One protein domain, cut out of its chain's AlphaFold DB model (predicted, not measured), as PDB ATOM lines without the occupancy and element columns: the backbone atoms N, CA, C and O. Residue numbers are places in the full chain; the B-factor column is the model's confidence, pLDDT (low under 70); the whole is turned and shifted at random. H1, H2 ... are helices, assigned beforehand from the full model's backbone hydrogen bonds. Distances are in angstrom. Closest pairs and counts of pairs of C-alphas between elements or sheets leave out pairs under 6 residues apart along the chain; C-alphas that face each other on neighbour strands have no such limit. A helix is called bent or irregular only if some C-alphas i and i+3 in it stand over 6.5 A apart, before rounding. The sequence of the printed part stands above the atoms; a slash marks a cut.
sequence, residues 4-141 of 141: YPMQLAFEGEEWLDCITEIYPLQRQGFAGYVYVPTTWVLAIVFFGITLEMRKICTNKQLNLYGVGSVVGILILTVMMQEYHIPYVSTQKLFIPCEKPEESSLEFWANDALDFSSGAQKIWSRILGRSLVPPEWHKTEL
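What this domain is: This is residues 4 to 141 of the 141 residues of an uncharacterized protein of Oikopleura dioica (UniProt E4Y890). A long helical hairpin, H2 and H3, reaches out as an arm and makes the length of the model; at its open end lies a loose head of short helices and loops. In this head the kinked H1 lies to one side, H5 lies to the other and crosses the end of H3, H4 and H6 lie beyond the arm's base, and the long link of residues 85 to 104 runs between H3 and H4, its C-alphas 3 to 27 A from the mean of all C-alphas. Residues 124 to 129, of which 124 to 127 belong to H5, stick out. The printed part has 138 residues, with six named helices in the order H1 to H6 and no named strand; its class is all helix. The whole is loose, with a radius of gyration of the C-alphas of 18.4 A, and flat, spanning 59 by 42 by 22 A.

How they stand to each other: Begin at H1, residues 4 to 22, and go on to H2, residues 24 to 53: they are close but not clearly touching, and their closest C-alphas, those of Thr 20 and Arg 27, are 6.4 A apart. Their lines stand at a steep tilt of 50 degrees, opposite ways. Next look at H3, residues 59 to 84, which touches H2 and forms a helical hairpin with it, at a shallow tilt of 14 degrees, opposite ways; the closest C-alphas, those of Tyr 33 and Thr 77, are 5.8 A apart. H4, residues 105 to 112, is apart from the other helices. H5, residues 116 to 127, touches H3 about perpendicular, at 86 degrees, with residues 119 to 123 alone; the closest C-alphas, those of Met 79 and Trp 123, are 7.3 A apart. H6, residues 137 to 140, is apart from the other helices. Every O i to N i+4 pair is within hydrogen-bond range in H3, H4 and H5, against 12 of 15 in H1 and 23 of 26 in H2; H6 is too short for such a pair.

Where its parts are: Find C-alpha 4 at (-42.410, -10.183, -22.731), where H1 begins; it is 15.5 A long and irregular, with a kink of 123 degrees near residue 11 and C-alphas 10 and 13 lying 9.6 A apart. H2 runs 42.7 A to C-alpha 53 at (-13.155, -17.798, -42.714). H3 then runs 36.7 A, H4 10.5 A, H5 16.3 A and H6 5.2 A, to C-alpha 140 at (-54.738, -22.998, -16.269).

The domain as a whole: The C-alphas of Lys 55 and Ser 103, the two farthest apart, are 59.9 A from each other. The printed part has no cut, and the link from H3 to H4, 20 residues, is long. The mean pLDDT of the printed part is 74.7, and 42 residues are under 70, among them 86 to 93, 111 to 120 and 128 to 141.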
ATOM      1  N   TYR A   4     -43.100  -9.977 -24.014       69.31
ATOM      2  CA  TYR A   4     -42.410 -10.183 -22.731       69.31
ATOM      3  C   TYR A   4     -41.312  -9.176 -22.386       69.31
ATOM      4  O   TYR A   4     -41.272  -8.750 -21.238       69.31
ATOM      5  N   PRO A   5     -40.430  -8.747 -23.314       70.38
ATOM      6  CA  PRO A   5     -39.432  -7.732 -22.982       70.38
ATOM      7  C   PRO A   5     -40.062  -6.392 -22.597       70.38
ATOM      8  O   PRO A   5     -39.498  -5.656 -21.797       70.38
ATOM      9  N   MET A   6     -41.228  -6.078 -23.166       72.75
ATOM     10  CA  MET A   6     -41.994  -4.879 -22.845       72.75
ATOM     11  C   MET A   6     -42.700  -5.039 -21.494       72.75
ATOM     12  O   MET A   6     -42.575  -4.149 -20.663       72.75
ATOM     13  N   GLN A   7     -43.344  -6.183 -21.233       73.50
ATOM     14  CA  GLN A   7     -43.950  -6.484 -19.923       73.50
ATOM     15  C   GLN A   7     -42.908  -6.438 -18.802       73.50
ATOM     16  O   GLN A   7     -43.085  -5.718 -17.829       73.50
ATOM     17  N   LEU A   8     -41.754  -7.081 -18.995       74.50
ATOM     18  CA  LEU A   8     -40.644  -7.036 -18.044       74.50
ATOM     19  C   LEU A   8     -40.109  -5.609 -17.836       74.50
ATOM     20  O   LEU A   8     -39.718  -5.257 -16.729       74.50
ATOM     21  N   ALA A   9     -40.082  -4.779 -18.881       75.81
ATOM     22  CA  ALA A   9     -39.618  -3.397 -18.767       75.81
ATOM     23  C   ALA A   9     -40.599  -2.484 -18.007       75.81
ATOM     24  O   ALA A   9     -40.150  -1.510 -17.407       75.81
ATOM     25  N   PHE A  10     -41.906  -2.769 -18.047       83.75
ATOM     26  CA  PHE A  10     -42.935  -1.965 -17.376       83.75
ATOM     27  C   PHE A  10     -43.314  -2.489 -15.988       83.75
ATOM     28  O   PHE A  10     -43.497  -1.685 -15.079       83.75
ATOM     29  N   GLU A  11     -43.426  -3.806 -15.830       81.31
ATOM     30  CA  GLU A  11     -43.914  -4.463 -14.611       81.31
ATOM     31  C   GLU A  11     -42.768  -5.028 -13.748       81.31
ATOM     32  O   GLU A  11     -42.929  -5.239 -12.549       81.31
ATOM     33  N   GLY A  12     -41.574  -5.212 -14.322       81.31
ATOM     34  CA  GLY A  12     -40.360  -5.517 -13.567       81.31
ATOM     35  C   GLY A  12     -40.312  -6.919 -12.949       81.31
ATOM     36  O   GLY A  12     -40.794  -7.899 -13.517       81.31
ATOM     37  N   GLU A  13     -39.642  -7.011 -11.798       81.50
ATOM     38  CA  GLU A  13     -39.367  -8.266 -11.082       81.50
ATOM     39  C   GLU A  13     -40.635  -8.878 -10.467       81.50
ATOM     40  O   GLU A  13     -40.782 -10.095 -10.490       81.50
ATOM     41  N   GLU A  14     -41.597  -8.055 -10.036       80.44
ATOM     42  CA  GLU A  14     -42.869  -8.520  -9.457       80.44
ATOM     43  C   GLU A  14     -43.686  -9.351 -10.457       80.44
ATOM     44  O   GLU A  14     -44.196 -10.422 -10.122       80.44
ATOM     45  N   TRP A  15     -43.751  -8.906 -11.717       80.94
ATOM     46  CA  TRP A  15     -44.367  -9.684 -12.791       80.94
ATOM     47  C   TRP A  15     -43.620 -10.993 -13.033       80.94
ATOM     48  O   TRP A  15     -44.242 -12.046 -13.161       80.94
ATOM     49  N   LEU A  16     -42.285 -10.955 -13.070       76.81
ATOM     50  CA  LEU A  16     -41.487 -12.153 -13.306       76.81
ATOM     51  C   LEU A  16     -41.705 -13.202 -12.207       76.81
ATOM     52  O   LEU A  16     -41.917 -14.373 -12.526       76.81
ATOM     53  N   ASP A  17     -41.698 -12.787 -10.941       82.31
ATOM     54  CA  ASP A  17     -41.937 -13.668  -9.800       82.31
ATOM     55  C   ASP A  17     -43.330 -14.301  -9.892       82.31
ATOM     56  O   ASP A  17     -43.443 -15.531  -9.900       82.31
ATOM     57  N   CYS A  18     -44.362 -13.483 -10.118       80.81
ATOM     58  CA  CYS A  18     -45.739 -13.931 -10.312       80.81
ATOM     59  C   CYS A  18     -45.882 -14.958 -11.449       80.81
ATOM     60  O   CYS A  18     -46.458 -16.032 -11.264       80.81
ATOM     61  N   ILE A  19     -45.311 -14.683 -12.629       74.94
ATOM     62  CA  ILE A  19     -45.362 -15.611 -13.766       74.94
ATOM     63  C   ILE A  19     -44.647 -16.922 -13.445       74.94
ATOM     64  O   ILE A  19     -45.120 -17.992 -13.831       74.94
ATOM     65  N   THR A  20     -43.505 -16.873 -12.755       74.56
ATOM     66  CA  THR A  20     -42.764 -18.097 -12.424       74.56
ATOM     67  C   THR A  20     -43.453 -18.960 -11.370       74.56
ATOM     68  O   THR A  20     -43.218 -20.172 -11.361       74.56
ATOM     69  N   GLU A  21     -44.301 -18.366 -10.532       79.62
ATOM     70  CA  GLU A  21     -45.135 -19.069  -9.560       79.62
ATOM     71  C   GLU A  21     -46.401 -19.653 -10.205       79.62
ATOM     72  O   GLU A  21     -46.695 -20.833 -10.012       79.62
ATOM     73  N   ILE A  22     -47.113 -18.864 -11.019       73.69
ATOM     74  CA  ILE A  22     -48.387 -19.267 -11.641       73.69
ATOM     75  C   ILE A  22     -48.173 -20.221 -12.824       73.69
ATOM     76  O   ILE A  22     -48.940 -21.167 -12.993       73.69
ATOM     77  N   TYR A  23     -47.124 -20.016 -13.629       74.00
ATOM     78  CA  TYR A  23     -46.875 -20.766 -14.869       74.00
ATOM     79  C   TYR A  23     -45.530 -21.522 -14.849       74.00
ATOM     80  O   TYR A  23     -44.664 -21.317 -15.715       74.00
ATOM     81  N   PRO A  24     -45.317 -22.459 -13.902       73.25
ATOM     82  CA  PRO A  24     -44.043 -23.165 -13.758       73.25
ATOM     83  C   PRO A  24     -43.692 -24.005 -14.997       73.25
ATOM     84  O   PRO A  24     -42.520 -24.126 -15.371       73.25
ATOM     85  N   LEU A  25     -44.702 -24.540 -15.690       72.75
ATOM     86  CA  LEU A  25     -44.505 -25.296 -16.927       72.75
ATOM     87  C   LEU A  25     -44.076 -24.398 -18.091       72.75
ATOM     88  O   LEU A  25     -43.310 -24.834 -18.950       72.75
ATOM     89  N   GLN A  26     -44.496 -23.131 -18.103       70.19
ATOM     90  CA  GLN A  26     -44.074 -22.169 -19.117       70.19
ATOM     91  C   GLN A  26     -42.607 -21.784 -18.934       70.19
ATOM     92  O   GLN A  26     -41.864 -21.732 -19.915       70.19
ATOM     93  N   ARG A  27     -42.139 -21.653 -17.686       71.00
ATOM     94  CA  ARG A  27     -40.708 -21.514 -17.369       71.00
ATOM     95  C   ARG A  27     -39.889 -22.705 -17.876       71.00
ATOM     96  O   ARG A  27     -38.852 -22.512 -18.515       71.00
ATOM     97  N   GLN A  28     -40.349 -23.931 -17.621       71.81
ATOM     98  CA  GLN A  28     -39.700 -25.142 -18.135       71.81
ATOM     99  C   GLN A  28     -39.714 -25.176 -19.671       71.81
ATOM    100  O   GLN A  28     -38.699 -25.503 -20.291       71.81
ATOM    101  N   GLY A  29     -40.832 -24.759 -20.272       71.62
ATOM    102  CA  GLY A  29     -41.005 -24.554 -21.704       71.62
ATOM    103  C   GLY A  29     -39.941 -23.623 -22.290       71.62
ATOM    104  O   GLY A  29     -39.219 -24.001 -23.208       71.62
ATOM    105  N   PHE A  30     -39.783 -22.425 -21.726       70.12
ATOM    106  CA  PHE A  30     -38.807 -21.435 -22.187       70.12
ATOM    107  C   PHE A  30     -37.359 -21.914 -22.053       70.12
ATOM    108  O   PHE A  30     -36.568 -21.779 -22.990       70.12
ATOM    109  N   ALA A  31     -36.995 -22.502 -20.913       70.75
ATOM    110  CA  ALA A  31     -35.638 -22.998 -20.710       70.75
ATOM    111  C   ALA A  31     -35.306 -24.157 -21.669       70.75
ATOM    112  O   ALA A  31     -34.267 -24.139 -22.334       70.75
ATOM    113  N   GLY A  32     -36.198 -25.147 -21.767       71.81
ATOM    114  CA  GLY A  32     -35.970 -26.365 -22.546       71.81
ATOM    115  C   GLY A  32     -36.143 -26.190 -24.055       71.81
ATOM    116  O   GLY A  32     -35.389 -26.779 -24.827       71.81
ATOM    117  N   TYR A  33     -37.098 -25.362 -24.477       74.81
ATOM    118  CA  TYR A  33     -37.549 -25.271 -25.871       74.81
ATOM    119  C   TYR A  33     -37.356 -23.889 -26.500       74.81
ATOM    120  O   TYR A  33     -37.727 -23.681 -27.648       74.81
ATOM    121  N   VAL A  34     -36.731 -22.939 -25.805       71.25
ATOM    122  CA  VAL A  34     -36.301 -21.674 -26.424       71.25
ATOM    123  C   VAL A  34     -34.812 -21.470 -26.197       71.25
ATOM    124  O   VAL A  34     -34.046 -21.464 -27.158       71.25
ATOM    125  N   TYR A  35     -34.374 -21.397 -24.938       72.00
ATOM    126  CA  TYR A  35     -32.987 -21.065 -24.610       72.00
ATOM    127  C   TYR A  35     -31.981 -22.079 -25.176       72.00
ATOM    128  O   TYR A  35     -31.087 -21.706 -25.938       72.00
ATOM    129  N   VAL A  36     -32.146 -23.372 -24.868       74.75
ATOM    130  CA  VAL A  36     -31.239 -24.426 -25.360       74.75
ATOM    131  C   VAL A  36     -31.183 -24.452 -26.902       74.75
ATOM    132  O   VAL A  36     -30.088 -24.313 -27.454       74.75
ATOM    133  N   PRO A  37     -32.309 -24.516 -27.632       78.81
ATOM    134  CA  PRO A  37     -32.325 -24.411 -29.092       78.81
ATOM    135  C   PRO A  37     -31.653 -23.147 -29.648       78.81
ATOM    136  O   PRO A  37     -30.877 -23.240 -30.599       78.81
ATOM    137  N   THR A  38     -31.890 -21.970 -29.055       78.75
ATOM    138  CA  THR A  38     -31.242 -20.721 -29.487       78.75
ATOM    139  C   THR A  38     -29.724 -20.794 -29.331       78.75
ATOM    140  O   THR A  38     -28.999 -20.398 -30.245       78.75
ATOM    141  N   THR A  39     -29.219 -21.352 -28.224       82.56
ATOM    142  CA  THR A  39     -27.766 -21.521 -28.044       82.56
ATOM    143  C   THR A  39     -27.156 -22.451 -29.094       82.56
ATOM    144  O   THR A  39     -26.077 -22.157 -29.608       82.56
ATOM    145  N   TRP A  40     -27.862 -23.515 -29.488       83.75
ATOM    146  CA  TRP A  40     -27.428 -24.413 -30.562       83.75
ATOM    147  C   TRP A  40     -27.391 -23.709 -31.915       83.75
ATOM    148  O   TRP A  40     -26.406 -23.831 -32.640       83.75
ATOM    149  N   VAL A  41     -28.427 -22.932 -32.239       83.50
ATOM    150  CA  VAL A  41     -28.470 -22.139 -33.474       83.50
ATOM    151  C   VAL A  41     -27.295 -21.163 -33.532       83.50
ATOM    152  O   VAL A  41     -26.578 -21.132 -34.530       83.50
ATOM    153  N   LEU A  42     -27.048 -20.412 -32.455       84.56
ATOM    154  CA  LEU A  42     -25.914 -19.489 -32.383       84.56
ATOM    155  C   LEU A  42     -24.579 -20.222 -32.545       84.56
ATOM    156  O   LEU A  42     -23.737 -19.788 -33.331       84.56
ATOM    157  N   ALA A  43     -24.394 -21.355 -31.864       86.81
ATOM    158  CA  ALA A  43     -23.182 -22.159 -31.977       86.81
ATOM    159  C   ALA A  43     -22.953 -22.663 -33.413       86.81
ATOM    160  O   ALA A  43     -21.834 -22.569 -33.920       86.81
ATOM    161  N   ILE A  44     -24.002 -23.135 -34.095       85.44
ATOM    162  CA  ILE A  44     -23.932 -23.583 -35.494       85.44
ATOM    163  C   ILE A  44     -23.572 -22.421 -36.423       85.44
ATOM    164  O   ILE A  44     -22.725 -22.590 -37.300       85.44
ATOM    165  N   VAL A  45     -24.159 -21.240 -36.218       86.12
ATOM    166  CA  VAL A  45     -23.842 -20.040 -37.003       86.12
ATOM    167  C   VAL A  45     -22.373 -19.651 -36.825       86.12
ATOM    168  O   VAL A  45     -21.660 -19.507 -37.817       86.12
ATOM    169  N   PHE A  46     -21.881 -19.552 -35.586       88.25
ATOM    170  CA  PHE A  46     -20.477 -19.214 -35.321       88.25
ATOM    171  C   PHE A  46     -19.501 -20.266 -35.859       88.25
ATOM    172  O   PHE A  46     -18.458 -19.923 -36.426       88.25
ATOM    173  N   PHE A  47     -19.840 -21.548 -35.723       88.44
ATOM    174  CA  PHE A  47     -19.053 -22.632 -36.300       88.44
ATOM    175  C   PHE A  47     -19.010 -22.531 -37.828       88.44
ATOM    176  O   PHE A  47     -17.935 -22.596 -38.424       88.44
ATOM    177  N   GLY A  48     -20.155 -22.284 -38.462       87.19
ATOM    178  CA  GLY A  48     -20.249 -22.064 -39.896       87.19
ATOM    179  C   GLY A  48     -19.378 -20.894 -40.365       87.19
ATOM    180  O   GLY A  48     -18.567 -21.067 -41.273       87.19
ATOM    181  N   ILE A  49     -19.482 -19.729 -39.717       87.50
ATOM    182  CA  ILE A  49     -18.649 -18.551 -40.024       87.50
ATOM    183  C   ILE A  49     -17.159 -18.906 -39.910       87.50
ATOM    184  O   ILE A  49     -16.350 -18.520 -40.752       87.50
ATOM    185  N   THR A  50     -16.783 -19.706 -38.909       89.81
ATOM    186  CA  THR A  50     -15.401 -20.179 -38.750       89.81
ATOM    187  C   THR A  50     -14.946 -21.039 -39.935       89.81
ATOM    188  O   THR A  50     -13.808 -20.902 -40.392       89.81
ATOM    189  N   LEU A  51     -15.815 -21.907 -40.467       89.31
ATOM    190  CA  LEU A  51     -15.522 -22.709 -41.662       89.31
ATOM    191  C   LEU A  51     -15.379 -21.847 -42.925       89.31
ATOM    192  O   LEU A  51     -14.503 -22.125 -43.749       89.31
ATOM    193  N   GLU A  52     -16.198 -20.802 -43.069       88.94
ATOM    194  CA  GLU A  52     -16.092 -19.835 -44.172       88.94
ATOM    195  C   GLU A  52     -14.767 -19.064 -44.104       88.94
ATOM    196  O   GLU A  52     -14.021 -19.026 -45.083       88.94
ATOM    197  N   MET A  53     -14.409 -18.535 -42.929       91.06
ATOM    198  CA  MET A  53     -13.155 -17.798 -42.714       91.06
ATOM    199  C   MET A  53     -11.913 -18.652 -43.004       91.06
ATOM    200  O   MET A  53     -10.896 -18.144 -43.477       91.06
ATOM    201  N   ARG A  54     -11.996 -19.968 -42.768       93.56
ATOM    202  CA  ARG A  54     -10.937 -20.937 -43.100       93.56
ATOM    203  C   ARG A  54     -10.970 -21.421 -44.553       93.56
ATOM    204  O   ARG A  54     -10.147 -22.256 -44.917       93.56
ATOM    205  N   LYS A  55     -11.886 -20.909 -45.384       90.56
ATOM    206  CA  LYS A  55     -12.099 -21.308 -46.789       90.56
ATOM    207  C   LYS A  55     -12.412 -22.800 -46.972       90.56
ATOM    208  O   LYS A  55     -12.162 -23.356 -48.037       90.56
ATOM    209  N   ILE A  56     -12.964 -23.444 -45.942       90.69
ATOM    210  CA  ILE A  56     -13.410 -24.846 -45.991       90.69
ATOM    211  C   ILE A  56     -14.790 -24.934 -46.658       90.69
ATOM    212  O   ILE A  56     -15.097 -25.911 -47.334       90.69
ATOM    213  N   CYS A  57     -15.614 -23.901 -46.483       86.00
ATOM    214  CA  CYS A  57     -16.979 -23.828 -46.987       86.00
ATOM    215  C   CYS A  57     -17.190 -22.523 -47.767       86.00
ATOM    216  O   CYS A  57     -16.616 -21.490 -47.423       86.00
ATOM    217  N   THR A  58     -18.014 -22.560 -48.815       88.00
ATOM    218  CA  THR A  58     -18.412 -21.349 -49.552       88.00
ATOM    219  C   THR A  58     -19.599 -20.657 -48.883       88.00
ATOM    220  O   THR A  58     -20.429 -21.305 -48.249       88.00
ATOM    221  N   ASN A  59     -19.759 -19.351 -49.111       85.00
ATOM    222  CA  ASN A  59     -20.891 -18.579 -48.585       85.00
ATOM    223  C   ASN A  59     -22.264 -19.182 -48.968       85.00
ATOM    224  O   ASN A  59     -23.193 -19.220 -48.165       85.00
ATOM    225  N   LYS A  60     -22.385 -19.745 -50.180       86.25
ATOM    226  CA  LYS A  60     -23.617 -20.417 -50.634       86.25
ATOM    227  C   LYS A  60     -23.931 -21.679 -49.826       86.25
ATOM    228  O   LYS A  60     -25.084 -21.901 -49.469       86.25
ATOM    229  N   GLN A  61     -22.916 -22.493 -49.543       84.44
ATOM    230  CA  GLN A  61     -23.062 -23.692 -48.715       84.44
ATOM    231  C   GLN A  61     -23.376 -23.312 -47.264       84.44
ATOM    232  O   GLN A  61     -24.282 -23.891 -46.671       84.44
ATOM    233  N   LEU A  62     -22.700 -22.293 -46.725       82.94
ATOM    234  CA  LEU A  62     -22.986 -21.747 -45.402       82.94
ATOM    235  C   LEU A  62     -24.447 -21.304 -45.274       82.94
ATOM    236  O   LEU A  62     -25.118 -21.709 -44.331       82.94
ATOM    237  N   ASN A  63     -24.956 -20.520 -46.226       83.81
ATOM    238  CA  ASN A  63     -26.342 -20.054 -46.199       83.81
ATOM    239  C   ASN A  63     -27.338 -21.212 -46.259       83.81
ATOM    240  O   ASN A  63     -28.298 -21.231 -45.494       83.81
ATOM    241  N   LEU A  64     -27.104 -22.202 -47.124       84.19
ATOM    242  CA  LEU A  64     -27.997 -23.352 -47.246       84.19
ATOM    243  C   LEU A  64     -28.041 -24.177 -45.949       84.19
ATOM    244  O   LEU A  64     -29.124 -24.463 -45.439       84.19
ATOM    245  N   TYR A  65     -26.878 -24.535 -45.397       81.38
ATOM    246  CA  TYR A  65     -26.800 -25.344 -44.176       81.38
ATOM    247  C   TYR A  65     -27.185 -24.553 -42.921       81.38
ATOM    248  O   TYR A  65     -27.820 -25.098 -42.021       81.38
ATOM    249  N   GLY A  66     -26.859 -23.263 -42.868       81.25
ATOM    250  CA  GLY A  66     -27.225 -22.360 -41.780       81.25
ATOM    251  C   GLY A  66     -28.734 -22.153 -41.707       81.25
ATOM    252  O   GLY A  66     -29.345 -22.460 -40.689       81.25
ATOM    253  N   VAL A  67     -29.367 -21.725 -42.803       82.38
ATOM    254  CA  VAL A  67     -30.829 -21.545 -42.838       82.38
ATOM    255  C   VAL A  67     -31.544 -22.878 -42.614       82.38
ATOM    256  O   VAL A  67     -32.478 -22.941 -41.818       82.38
ATOM    257  N   GLY A  68     -31.081 -23.955 -43.256       83.75
ATOM    258  CA  GLY A  68     -31.664 -25.286 -43.088       83.75
ATOM    259  C   GLY A  68     -31.599 -25.792 -41.645       83.75
ATOM    260  O   GLY A  68     -32.591 -26.306 -41.136       83.75
ATOM    261  N   SER A  69     -30.466 -25.607 -40.961       82.94
ATOM    262  CA  SER A  69     -30.313 -26.013 -39.558       82.94
ATOM    263  C   SER A  69     -31.154 -25.162 -38.608       82.94
ATOM    264  O   SER A  69     -31.798 -25.726 -37.730       82.94
ATOM    265  N   VAL A  70     -31.234 -23.842 -38.815       82.94
ATOM    266  CA  VAL A  70     -32.101 -22.956 -38.016       82.94
ATOM    267  C   VAL A  70     -33.563 -23.376 -38.146       82.94
ATOM    268  O   VAL A  70     -34.231 -23.606 -37.141       82.94
ATOM    269  N   VAL A  71     -34.056 -23.516 -39.379       84.69
ATOM    270  CA  VAL A  71     -35.449 -23.907 -39.644       84.69
ATOM    271  C   VAL A  71     -35.730 -25.308 -39.100       84.69
ATOM    272  O   VAL A  71     -36.757 -25.522 -38.460       84.69
ATOM    273  N   GLY A  72     -34.808 -26.252 -39.303       85.44
ATOM    274  CA  GLY A  72     -34.933 -27.617 -38.796       85.44
ATOM    275  C   GLY A  72     -34.994 -27.677 -37.271       85.44
ATOM    276  O   GLY A  72     -35.876 -28.339 -36.727       85.44
ATOM    277  N   ILE A  73     -34.112 -26.945 -36.582       84.19
ATOM    278  CA  ILE A  73     -34.125 -26.845 -35.119       84.19
ATOM    279  C   ILE A  73     -35.441 -26.227 -34.661       84.19
ATOM    280  O   ILE A  73     -36.087 -26.817 -33.804       84.19
ATOM    281  N   LEU A  74     -35.893 -25.113 -35.245       80.31
ATOM    282  CA  LEU A  74     -37.162 -24.479 -34.866       80.31
ATOM    283  C   LEU A  74     -38.348 -25.447 -34.969       80.31
ATOM    284  O   LEU A  74     -39.102 -25.588 -34.007       80.31
ATOM    285  N   ILE A  75     -38.482 -26.159 -36.092       81.31
ATOM    286  CA  ILE A  75     -39.560 -27.137 -36.289       81.31
ATOM    287  C   ILE A  75     -39.465 -28.257 -35.250       81.31
ATOM    288  O   ILE A  75     -40.450 -28.545 -34.573       81.31
ATOM    289  N   LEU A  76     -38.285 -28.866 -35.088       81.62
ATOM    290  CA  LEU A  76     -38.076 -29.962 -34.140       81.62
ATOM    291  C   LEU A  76     -38.373 -29.528 -32.702       81.62
ATOM    292  O   LEU A  76     -38.957 -30.277 -31.929       81.62
ATOM    293  N   THR A  77     -37.986 -28.309 -32.356       80.25
ATOM    294  CA  THR A  77     -38.172 -27.746 -31.024       80.25
ATOM    295  C   THR A  77     -39.652 -27.568 -30.705       80.25
ATOM    296  O   THR A  77     -40.110 -28.051 -29.673       80.25
ATOM    297  N   VAL A  78     -40.413 -26.955 -31.620       76.50
ATOM    298  CA  VAL A  78     -41.872 -26.811 -31.494       76.50
ATOM    299  C   VAL A  78     -42.540 -28.183 -31.398       76.50
ATOM    300  O   VAL A  78     -43.386 -28.407 -30.540       76.50
ATOM    301  N   MET A  79     -42.112 -29.128 -32.233       75.81
ATOM    302  CA  MET A  79     -42.613 -30.502 -32.219       75.81
ATOM    303  C   MET A  79     -42.348 -31.213 -30.885       75.81
ATOM    304  O   MET A  79     -43.236 -31.851 -30.327       75.81
ATOM    305  N   MET A  80     -41.130 -31.107 -30.356       78.75
ATOM    306  CA  MET A  80     -40.753 -31.745 -29.095       78.75
ATOM    307  C   MET A  80     -41.438 -31.085 -27.896       78.75
ATOM    308  O   MET A  80     -41.760 -31.794 -26.942       78.75
ATOM    309  N   GLN A  81     -41.683 -29.774 -27.942       79.12
ATOM    310  CA  GLN A  81     -42.439 -29.060 -26.916       79.12
ATOM    311  C   GLN A  81     -43.879 -29.563 -26.858       79.12
ATOM    312  O   GLN A  81     -44.309 -30.016 -25.804       79.12
ATOM    313  N   GLU A  82     -44.587 -29.580 -27.990       74.62
ATOM    314  CA  GLU A  82     -45.974 -30.060 -28.049       74.62
ATOM    315  C   GLU A  82     -46.103 -31.542 -27.667       74.62
ATOM    316  O   GLU A  82     -47.154 -31.978 -27.211       74.62
ATOM    317  N   TYR A  83     -45.047 -32.346 -27.818       77.06
ATOM    318  CA  TYR A  83     -45.068 -33.740 -27.371       77.06
ATOM    319  C   TYR A  83     -44.914 -33.897 -25.850       77.06
ATOM    320  O   TYR A  83     -45.629 -34.699 -25.251       77.06
ATOM    321  N   HIS A  84     -43.973 -33.182 -25.227       76.06
ATOM    322  CA  HIS A  84     -43.643 -33.371 -23.806       76.06
ATOM    323  C   HIS A  84     -44.446 -32.458 -22.875       76.06
ATOM    324  O   HIS A  84     -44.740 -32.842 -21.747       76.06
ATOM    325  N   ILE A  85     -44.774 -31.253 -23.337       72.50
ATOM    326  CA  ILE A  85     -45.515 -30.236 -22.593       72.50
ATOM    327  C   ILE A  85     -46.592 -29.649 -23.529       72.50
ATOM    328  O   ILE A  85     -46.500 -28.492 -23.950       72.50
ATOM    329  N   PRO A  86     -47.594 -30.462 -23.919       68.81
ATOM    330  CA  PRO A  86     -48.638 -30.041 -24.852       68.81
ATOM    331  C   PRO A  86     -49.429 -28.874 -24.259       68.81
ATOM    332  O   PRO A  86     -49.651 -28.855 -23.055       68.81
ATOM    333  N   TYR A  87     -49.902 -27.941 -25.088       65.19
ATOM    334  CA  TYR A  87     -50.703 -26.771 -24.667       65.19
ATOM    335  C   TYR A  87     -49.974 -25.716 -23.814       65.19
ATOM    336  O   TYR A  87     -50.546 -24.657 -23.560       65.19
ATOM    337  N   VAL A  88     -48.708 -25.927 -23.432       66.19
ATOM    338  CA  VAL A  88     -47.867 -24.834 -22.930       66.19
ATOM    339  C   VAL A  88     -47.287 -24.102 -24.115       66.19
ATOM    340  O   VAL A  88     -46.374 -24.572 -24.795       66.19
ATOM    341  N   SER A  89     -47.816 -22.912 -24.350       62.44
ATOM    342  CA  SER A  89     -47.369 -22.055 -25.429       62.44
ATOM    343  C   SER A  89     -46.188 -21.200 -24.964       62.44
ATOM    344  O   SER A  89     -46.354 -20.111 -24.418       62.44
ATOM    345  N   THR A  90     -44.959 -21.630 -25.264       59.44
ATOM    346  CA  THR A  90     -43.808 -20.698 -25.377       59.44
ATOM    347  C   THR A  90     -44.019 -19.652 -26.485       59.44
ATOM    348  O   THR A  90     -43.231 -18.719 -26.622       59.44
ATOM    349  N   GLN A  91     -45.080 -19.818 -27.282       60.41
ATOM    350  CA  GLN A  91     -45.461 -18.979 -28.410       60.41
ATOM    351  C   GLN A  91     -46.549 -17.966 -28.059       60.41
ATOM    352  O   GLN A  91     -46.860 -17.133 -28.909       60.41
ATOM    353  N   LYS A  92     -47.098 -17.982 -26.834       69.69
ATOM    354  CA  LYS A  92     -47.839 -16.826 -26.330       69.69
ATOM    355  C   LYS A  92     -46.926 -15.616 -26.477       69.69
ATOM    356  O   LYS A  92     -45.717 -15.729 -26.264       69.69
ATOM    357  N   LEU A  93     -47.451 -14.487 -26.926       66.75
ATOM    358  CA  LEU A  93     -46.658 -13.253 -26.962       66.75
ATOM    359  C   LEU A  93     -46.885 -12.402 -25.715       66.75
ATOM    360  O   LEU A  93     -46.062 -11.528 -25.465       66.75
ATOM    361  N   PHE A  94     -47.949 -12.689 -24.963       70.81
ATOM    362  CA  PHE A  94     -48.381 -12.007 -23.753       70.81
ATOM    363  C   PHE A  94     -48.743 -13.054 -22.693       70.81
ATOM    364  O   PHE A  94     -49.436 -14.022 -23.009       70.81
ATOM    365  N   ILE A  95     -48.263 -12.876 -21.460       71.88
ATOM    366  CA  ILE A  95     -48.671 -13.687 -20.305       71.88
ATOM    367  C   ILE A  95     -49.115 -12.710 -19.214       71.88
ATOM    368  O   ILE A  95     -48.276 -11.935 -18.738       71.88
ATOM    369  N   PRO A  96     -50.404 -12.702 -18.843       72.88
ATOM    370  CA  PRO A  96     -50.878 -11.907 -17.720       72.88
ATOM    371  C   PRO A  96     -50.388 -12.514 -16.398       72.88
ATOM    372  O   PRO A  96     -50.346 -13.736 -16.246       72.88
ATOM    373  N   CYS A  97     -49.996 -11.660 -15.453       70.00
ATOM    374  CA  CYS A  97     -49.887 -12.051 -14.053       70.00
ATOM    375  C   CYS A  97     -51.316 -12.046 -13.493       70.00
ATOM    376  O   CYS A  97     -51.985 -11.024 -13.564       70.00
ATOM    377  N   GLU A  98     -51.773 -13.202 -13.005       71.38
ATOM    378  CA  GLU A  98     -53.176 -13.530 -12.691       71.38
ATOM    379  C   GLU A  98     -54.062 -13.861 -13.904       71.38
ATOM    380  O   GLU A  98     -53.832 -13.449 -15.042       71.38
ATOM    381  N   LYS A  99     -55.084 -14.692 -13.664       66.44
ATOM    382  CA  LYS A  99     -56.017 -15.127 -14.704       66.44
ATOM    383  C   LYS A  99     -56.957 -13.958 -15.033       66.44
ATOM    384  O   LYS A  99     -57.735 -13.573 -14.159       66.44
ATOM    385  N   PRO A 100     -56.922 -13.408 -16.258       64.31
ATOM    386  CA  PRO A 100     -57.736 -12.253 -16.599       64.31
ATOM    387  C   PRO A 100     -59.219 -12.633 -16.595       64.31
ATOM    388  O   PRO A 100     -59.589 -13.724 -17.038       64.31
ATOM    389  N   GLU A 101     -60.081 -11.732 -16.119       68.69
ATOM    390  CA  GLU A 101     -61.532 -11.920 -16.208       68.69
ATOM    391  C   GLU A 101     -61.950 -12.076 -17.680       68.69
ATOM    392  O   GLU A 101     -61.440 -11.360 -18.546       68.69
ATOM    393  N   GLU A 102     -62.896 -12.980 -17.972       63.56
ATOM    394  CA  GLU A 102     -63.306 -13.360 -19.342       63.56
ATOM    395  C   GLU A 102     -63.787 -12.178 -20.214       63.56
ATOM    396  O   GLU A 102     -63.843 -12.278 -21.437       63.56
ATOM    397  N   SER A 103     -64.129 -11.042 -19.600       67.25
ATOM    398  CA  SER A 103     -64.585  -9.813 -20.263       67.25
ATOM    399  C   SER A 103     -63.495  -8.742 -20.434       67.25
ATOM    400  O   SER A 103     -63.762  -7.684 -21.010       67.25
ATOM    401  N   SER A 104     -62.281  -8.981 -19.935       71.25
ATOM    402  CA  SER A 104     -61.196  -7.997 -19.909       71.25
ATOM    403  C   SER A 104     -60.404  -7.938 -21.224       71.25
ATOM    404  O   SER A 104     -60.324  -8.899 -21.995       71.25
ATOM    405  N   LEU A 105     -59.765  -6.791 -21.482       67.75
ATOM    406  CA  LEU A 105     -58.867  -6.613 -22.634       67.75
ATOM    407  C   LEU A 105     -57.654  -7.555 -22.579       67.75
ATOM    408  O   LEU A 105     -57.137  -7.953 -23.622       67.75
ATOM    409  N   GLU A 106     -57.225  -7.931 -21.377       66.75
ATOM    410  CA  GLU A 106     -56.111  -8.851 -21.147       66.75
ATOM    411  C   GLU A 106     -56.458 -10.285 -21.557       66.75
ATOM    412  O   GLU A 106     -55.614 -10.974 -22.130       66.75
ATOM    413  N   PHE A 107     -57.711 -10.712 -21.362       67.94
ATOM    414  CA  PHE A 107     -58.201 -11.999 -21.860       67.94
ATOM    415  C   PHE A 107     -58.156 -12.055 -23.391       67.94
ATOM    416  O   PHE A 107     -57.608 -12.996 -23.965       67.94
ATOM    417  N   TRP A 108     -58.645 -11.004 -24.059       70.06
ATOM    418  CA  TRP A 108     -58.593 -10.915 -25.520       70.06
ATOM    419  C   TRP A 108     -57.152 -10.893 -26.048       70.06
ATOM    420  O   TRP A 108     -56.845 -11.560 -27.035       70.06
ATOM    421  N   ALA A 109     -56.252 -10.161 -25.383       69.75
ATOM    422  CA  ALA A 109     -54.843 -10.109 -25.760       69.75
ATOM    423  C   ALA A 109     -54.140 -11.466 -25.582       69.75
ATOM    424  O   ALA A 109     -53.365 -11.861 -26.449       69.75
ATOM    425  N   ASN A 110     -54.422 -12.193 -24.497       71.50
ATOM    426  CA  ASN A 110     -53.871 -13.527 -24.240       71.50
ATOM    427  C   ASN A 110     -54.337 -14.555 -25.288       71.50
ATOM    428  O   ASN A 110     -53.513 -15.315 -25.788       71.50
ATOM    429  N   ASP A 111     -55.619 -14.543 -25.667       69.12
ATOM    430  CA  ASP A 111     -56.181 -15.478 -26.656       69.12
ATOM    431  C   ASP A 111     -55.736 -15.148 -28.094       69.12
ATOM    432  O   ASP A 111     -55.258 -16.011 -28.830       69.12
ATOM    433  N   ALA A 112     -55.789 -13.871 -28.492       68.81
ATOM    434  CA  ALA A 112     -55.388 -13.441 -29.836       68.81
ATOM    435  C   ALA A 112     -53.881 -13.603 -30.107       68.81
ATOM    436  O   ALA A 112     -53.460 -13.679 -31.266       68.81
ATOM    437  N   LEU A 113     -53.065 -13.629 -29.051       67.12
ATOM    438  CA  LEU A 113     -51.614 -13.770 -29.133       67.12
ATOM    439  C   LEU A 113     -51.124 -15.171 -28.747       67.12
ATOM    440  O   LEU A 113     -49.922 -15.340 -28.518       67.12
ATOM    441  N   ASP A 114     -52.016 -16.165 -28.713       69.88
ATOM    442  CA  ASP A 114     -51.659 -17.571 -28.554       69.88
ATOM    443  C   ASP A 114     -51.628 -18.314 -29.901       69.88
ATOM    444  O   ASP A 114     -52.646 -18.586 -30.542       69.88
ATOM    445  N   PHE A 115     -50.426 -18.698 -30.331       68.69
ATOM    446  CA  PHE A 115     -50.219 -19.451 -31.574       68.69
ATOM    447  C   PHE A 115     -50.243 -20.980 -31.389       68.69
ATOM    448  O   PHE A 115     -50.121 -21.714 -32.376       68.69
ATOM    449  N   SER A 116     -50.448 -21.475 -30.162       66.44
ATOM    450  CA  SER A 116     -50.459 -22.912 -29.837       66.44
ATOM    451  C   SER A 116     -51.484 -23.704 -30.654       66.44
ATOM    452  O   SER A 116     -51.185 -24.790 -31.158       66.44
ATOM    453  N   SER A 117     -52.663 -23.129 -30.897       67.44
ATOM    454  CA  SER A 117     -53.729 -23.742 -31.702       67.44
ATOM    455  C   SER A 117     -53.277 -24.079 -33.133       67.44
ATOM    456  O   SER A 117     -53.642 -25.116 -33.699       67.44
ATOM    457  N   GLY A 118     -52.421 -23.235 -33.718       67.94
ATOM    458  CA  GLY A 118     -51.822 -23.445 -35.032       67.94
ATOM    459  C   GLY A 118     -50.815 -24.595 -35.033       67.94
ATOM    460  O   GLY A 118     -50.877 -25.472 -35.903       67.94
ATOM    461  N   ALA A 119     -49.928 -24.630 -34.035       69.12
ATOM    462  CA  ALA A 119     -48.947 -25.700 -33.863       69.12
ATOM    463  C   ALA A 119     -49.629 -27.068 -33.673       69.12
ATOM    464  O   ALA A 119     -49.277 -28.046 -34.336       69.12
ATOM    465  N   GLN A 120     -50.695 -27.123 -32.874       69.56
ATOM    466  CA  GLN A 120     -51.476 -28.340 -32.627       69.56
ATOM    467  C   GLN A 120     -52.214 -28.851 -33.868       69.56
ATOM    468  O   GLN A 120     -52.314 -30.062 -34.107       69.56
ATOM    469  N   LYS A 121     -52.707 -27.947 -34.719       74.25
ATOM    470  CA  LYS A 121     -53.338 -28.322 -35.991       74.25
ATOM    471  C   LYS A 121     -52.340 -28.956 -36.961       74.25
ATOM    472  O   LYS A 121     -52.687 -29.879 -37.696       74.25
ATOM    473  N   ILE A 122     -51.098 -28.479 -36.966       73.06
ATOM    474  CA  ILE A 122     -50.015 -29.097 -37.740       73.06
ATOM    475  C   ILE A 122     -49.664 -30.462 -37.139       73.06
ATOM    476  O   ILE A 122     -49.581 -31.451 -37.866       73.06
ATOM    477  N   TRP A 123     -49.552 -30.544 -35.815       72.56
ATOM    478  CA  TRP A 123     -49.238 -31.779 -35.101       72.56
ATOM    479  C   TRP A 123     -50.255 -32.902 -35.344       72.56
ATOM    480  O   TRP A 123     -49.887 -34.022 -35.704       72.56
ATOM    481  N   SER A 124     -51.545 -32.583 -35.232       72.81
ATOM    482  CA  SER A 124     -52.637 -33.532 -35.485       72.81
ATOM    483  C   SER A 124     -52.655 -34.053 -36.921       72.81
ATOM    484  O   SER A 124     -52.977 -35.220 -37.143       72.81
ATOM    485  N   ARG A 125     -52.241 -33.234 -37.899       79.88
ATOM    486  CA  ARG A 125     -52.070 -33.663 -39.294       79.88
ATOM    487  C   ARG A 125     -50.865 -34.579 -39.494       79.88
ATOM    488  O   ARG A 125     -50.958 -35.505 -40.290       79.88
ATOM    489  N   ILE A 126     -49.755 -34.332 -38.796       76.06
ATOM    490  CA  ILE A 126     -48.522 -35.123 -38.936       76.06
ATOM    491  C   ILE A 126     -48.676 -36.512 -38.301       76.06
ATOM    492  O   ILE A 126     -48.217 -37.496 -38.872       76.06
ATOM    493  N   LEU A 127     -49.324 -36.609 -37.137       71.94
ATOM    494  CA  LEU A 127     -49.418 -37.862 -36.374       71.94
ATOM    495  C   LEU A 127     -50.771 -38.572 -36.480       71.94
ATOM    496  O   LEU A 127     -50.930 -39.651 -35.912       71.94
ATOM    497  N   GLY A 128     -51.757 -37.978 -37.159       69.62
ATOM    498  CA  GLY A 128     -53.095 -38.559 -37.317       69.62
ATOM    499  C   GLY A 128     -53.885 -38.694 -36.009       69.62
ATOM    500  O   GLY A 128     -54.871 -39.425 -35.964       69.62
ATOM    501  N   ARG A 129     -53.457 -38.016 -34.937       67.69
ATOM    502  CA  ARG A 129     -54.106 -38.027 -33.619       67.69
ATOM    503  C   ARG A 129     -54.050 -36.645 -32.977       67.69
ATOM    504  O   ARG A 129     -53.036 -35.958 -33.087       67.69
ATOM    505  N   SER A 130     -55.125 -36.251 -32.297       65.50
ATOM    506  CA  SER A 130     -55.109 -35.051 -31.453       65.50
ATOM    507  C   SER A 130     -54.243 -35.302 -30.223       65.50
ATOM    508  O   SER A 130     -54.248 -36.410 -29.680       65.50
ATOM    509  N   LEU A 131     -53.528 -34.274 -29.768       67.25
ATOM    510  CA  LEU A 131     -53.002 -34.281 -28.407       67.25
ATOM    511  C   LEU A 131     -54.190 -34.295 -27.444       67.25
ATOM    512  O   LEU A 131     -55.248 -33.733 -27.739       67.25
ATOM    513  N   VAL A 132     -54.036 -35.021 -26.342       66.31
ATOM    514  CA  VAL A 132     -55.003 -34.996 -25.249       66.31
ATOM    515  C   VAL A 132     -54.540 -33.896 -24.303       66.31
ATOM    516  O   VAL A 132     -53.379 -33.942 -23.888       66.31
ATOM    517  N   PRO A 133     -55.393 -32.911 -23.973       65.19
ATOM    518  CA  PRO A 133     -55.034 -31.898 -23.000       65.19
ATOM    519  C   PRO A 133     -54.765 -32.565 -21.649       65.19
ATOM    520  O   PRO A 133     -55.614 -33.321 -21.161       65.19
ATOM    521  N   PRO A 134     -53.585 -32.341 -21.057       61.16
ATOM    522  CA  PRO A 134     -53.248 -32.891 -19.754       61.16
ATOM    523  C   PRO A 134     -54.094 -32.226 -18.661       61.16
ATOM    524  O   PRO A 134     -54.609 -31.125 -18.843       61.16
ATOM    525  N   GLU A 135     -54.255 -32.891 -17.515       58.50
ATOM    526  CA  GLU A 135     -55.158 -32.425 -16.448       58.50
ATOM    527  C   GLU A 135     -54.826 -31.015 -15.946       58.50
ATOM    528  O   GLU A 135     -55.744 -30.239 -15.689       58.50
ATOM    529  N   TRP A 136     -53.540 -30.652 -15.909       57.25
ATOM    530  CA  TRP A 136     -53.089 -29.318 -15.508       57.25
ATOM    531  C   TRP A 136     -53.545 -28.206 -16.473       57.25
ATOM    532  O   TRP A 136     -53.708 -27.060 -16.059       57.25
ATOM    533  N   HIS A 137     -53.837 -28.523 -17.739       57.84
ATOM    534  CA  HIS A 137     -54.308 -27.531 -18.711       57.84
ATOM    535  C   HIS A 137     -55.713 -27.019 -18.361       57.84
ATOM    536  O   HIS A 137     -56.036 -25.869 -18.629       57.84
ATOM    537  N   LYS A 138     -56.541 -27.849 -17.712       55.38
ATOM    538  CA  LYS A 138     -57.888 -27.459 -17.258       55.38
ATOM    539  C   LYS A 138     -57.869 -26.533 -16.043       55.38
ATOM    540  O   LYS A 138     -58.867 -25.880 -15.779       55.38
ATOM    541  N   THR A 139     -56.780 -26.545 -15.280       51.38
ATOM    542  CA  THR A 139     -56.574 -25.646 -14.136       51.38
ATOM    543  C   THR A 139     -55.977 -24.302 -14.550       51.38
ATOM    544  O   THR A 139     -56.150 -23.332 -13.823       51.38
ATOM    545  N   GLU A 140     -55.304 -24.236 -15.706       50.59
ATOM    546  CA  GLU A 140     -54.738 -22.998 -16.269       50.59
ATOM    547  C   GLU A 140     -55.691 -22.270 -17.244       50.59
ATOM    548  O   GLU A 140     -55.558 -21.057 -17.423       50.59
ATOM    549  N   LEU A 141     -56.640 -22.991 -17.864       46.41
ATOM    550  CA  LEU A 141     -57.774 -22.455 -18.644       46.41
ATOM    551  C   LEU A 141     -58.892 -21.942 -17.749       46.41
ATOM    552  O   LEU A 141     -59.577 -20.983 -18.161       46.41
TER     553      LEU A 141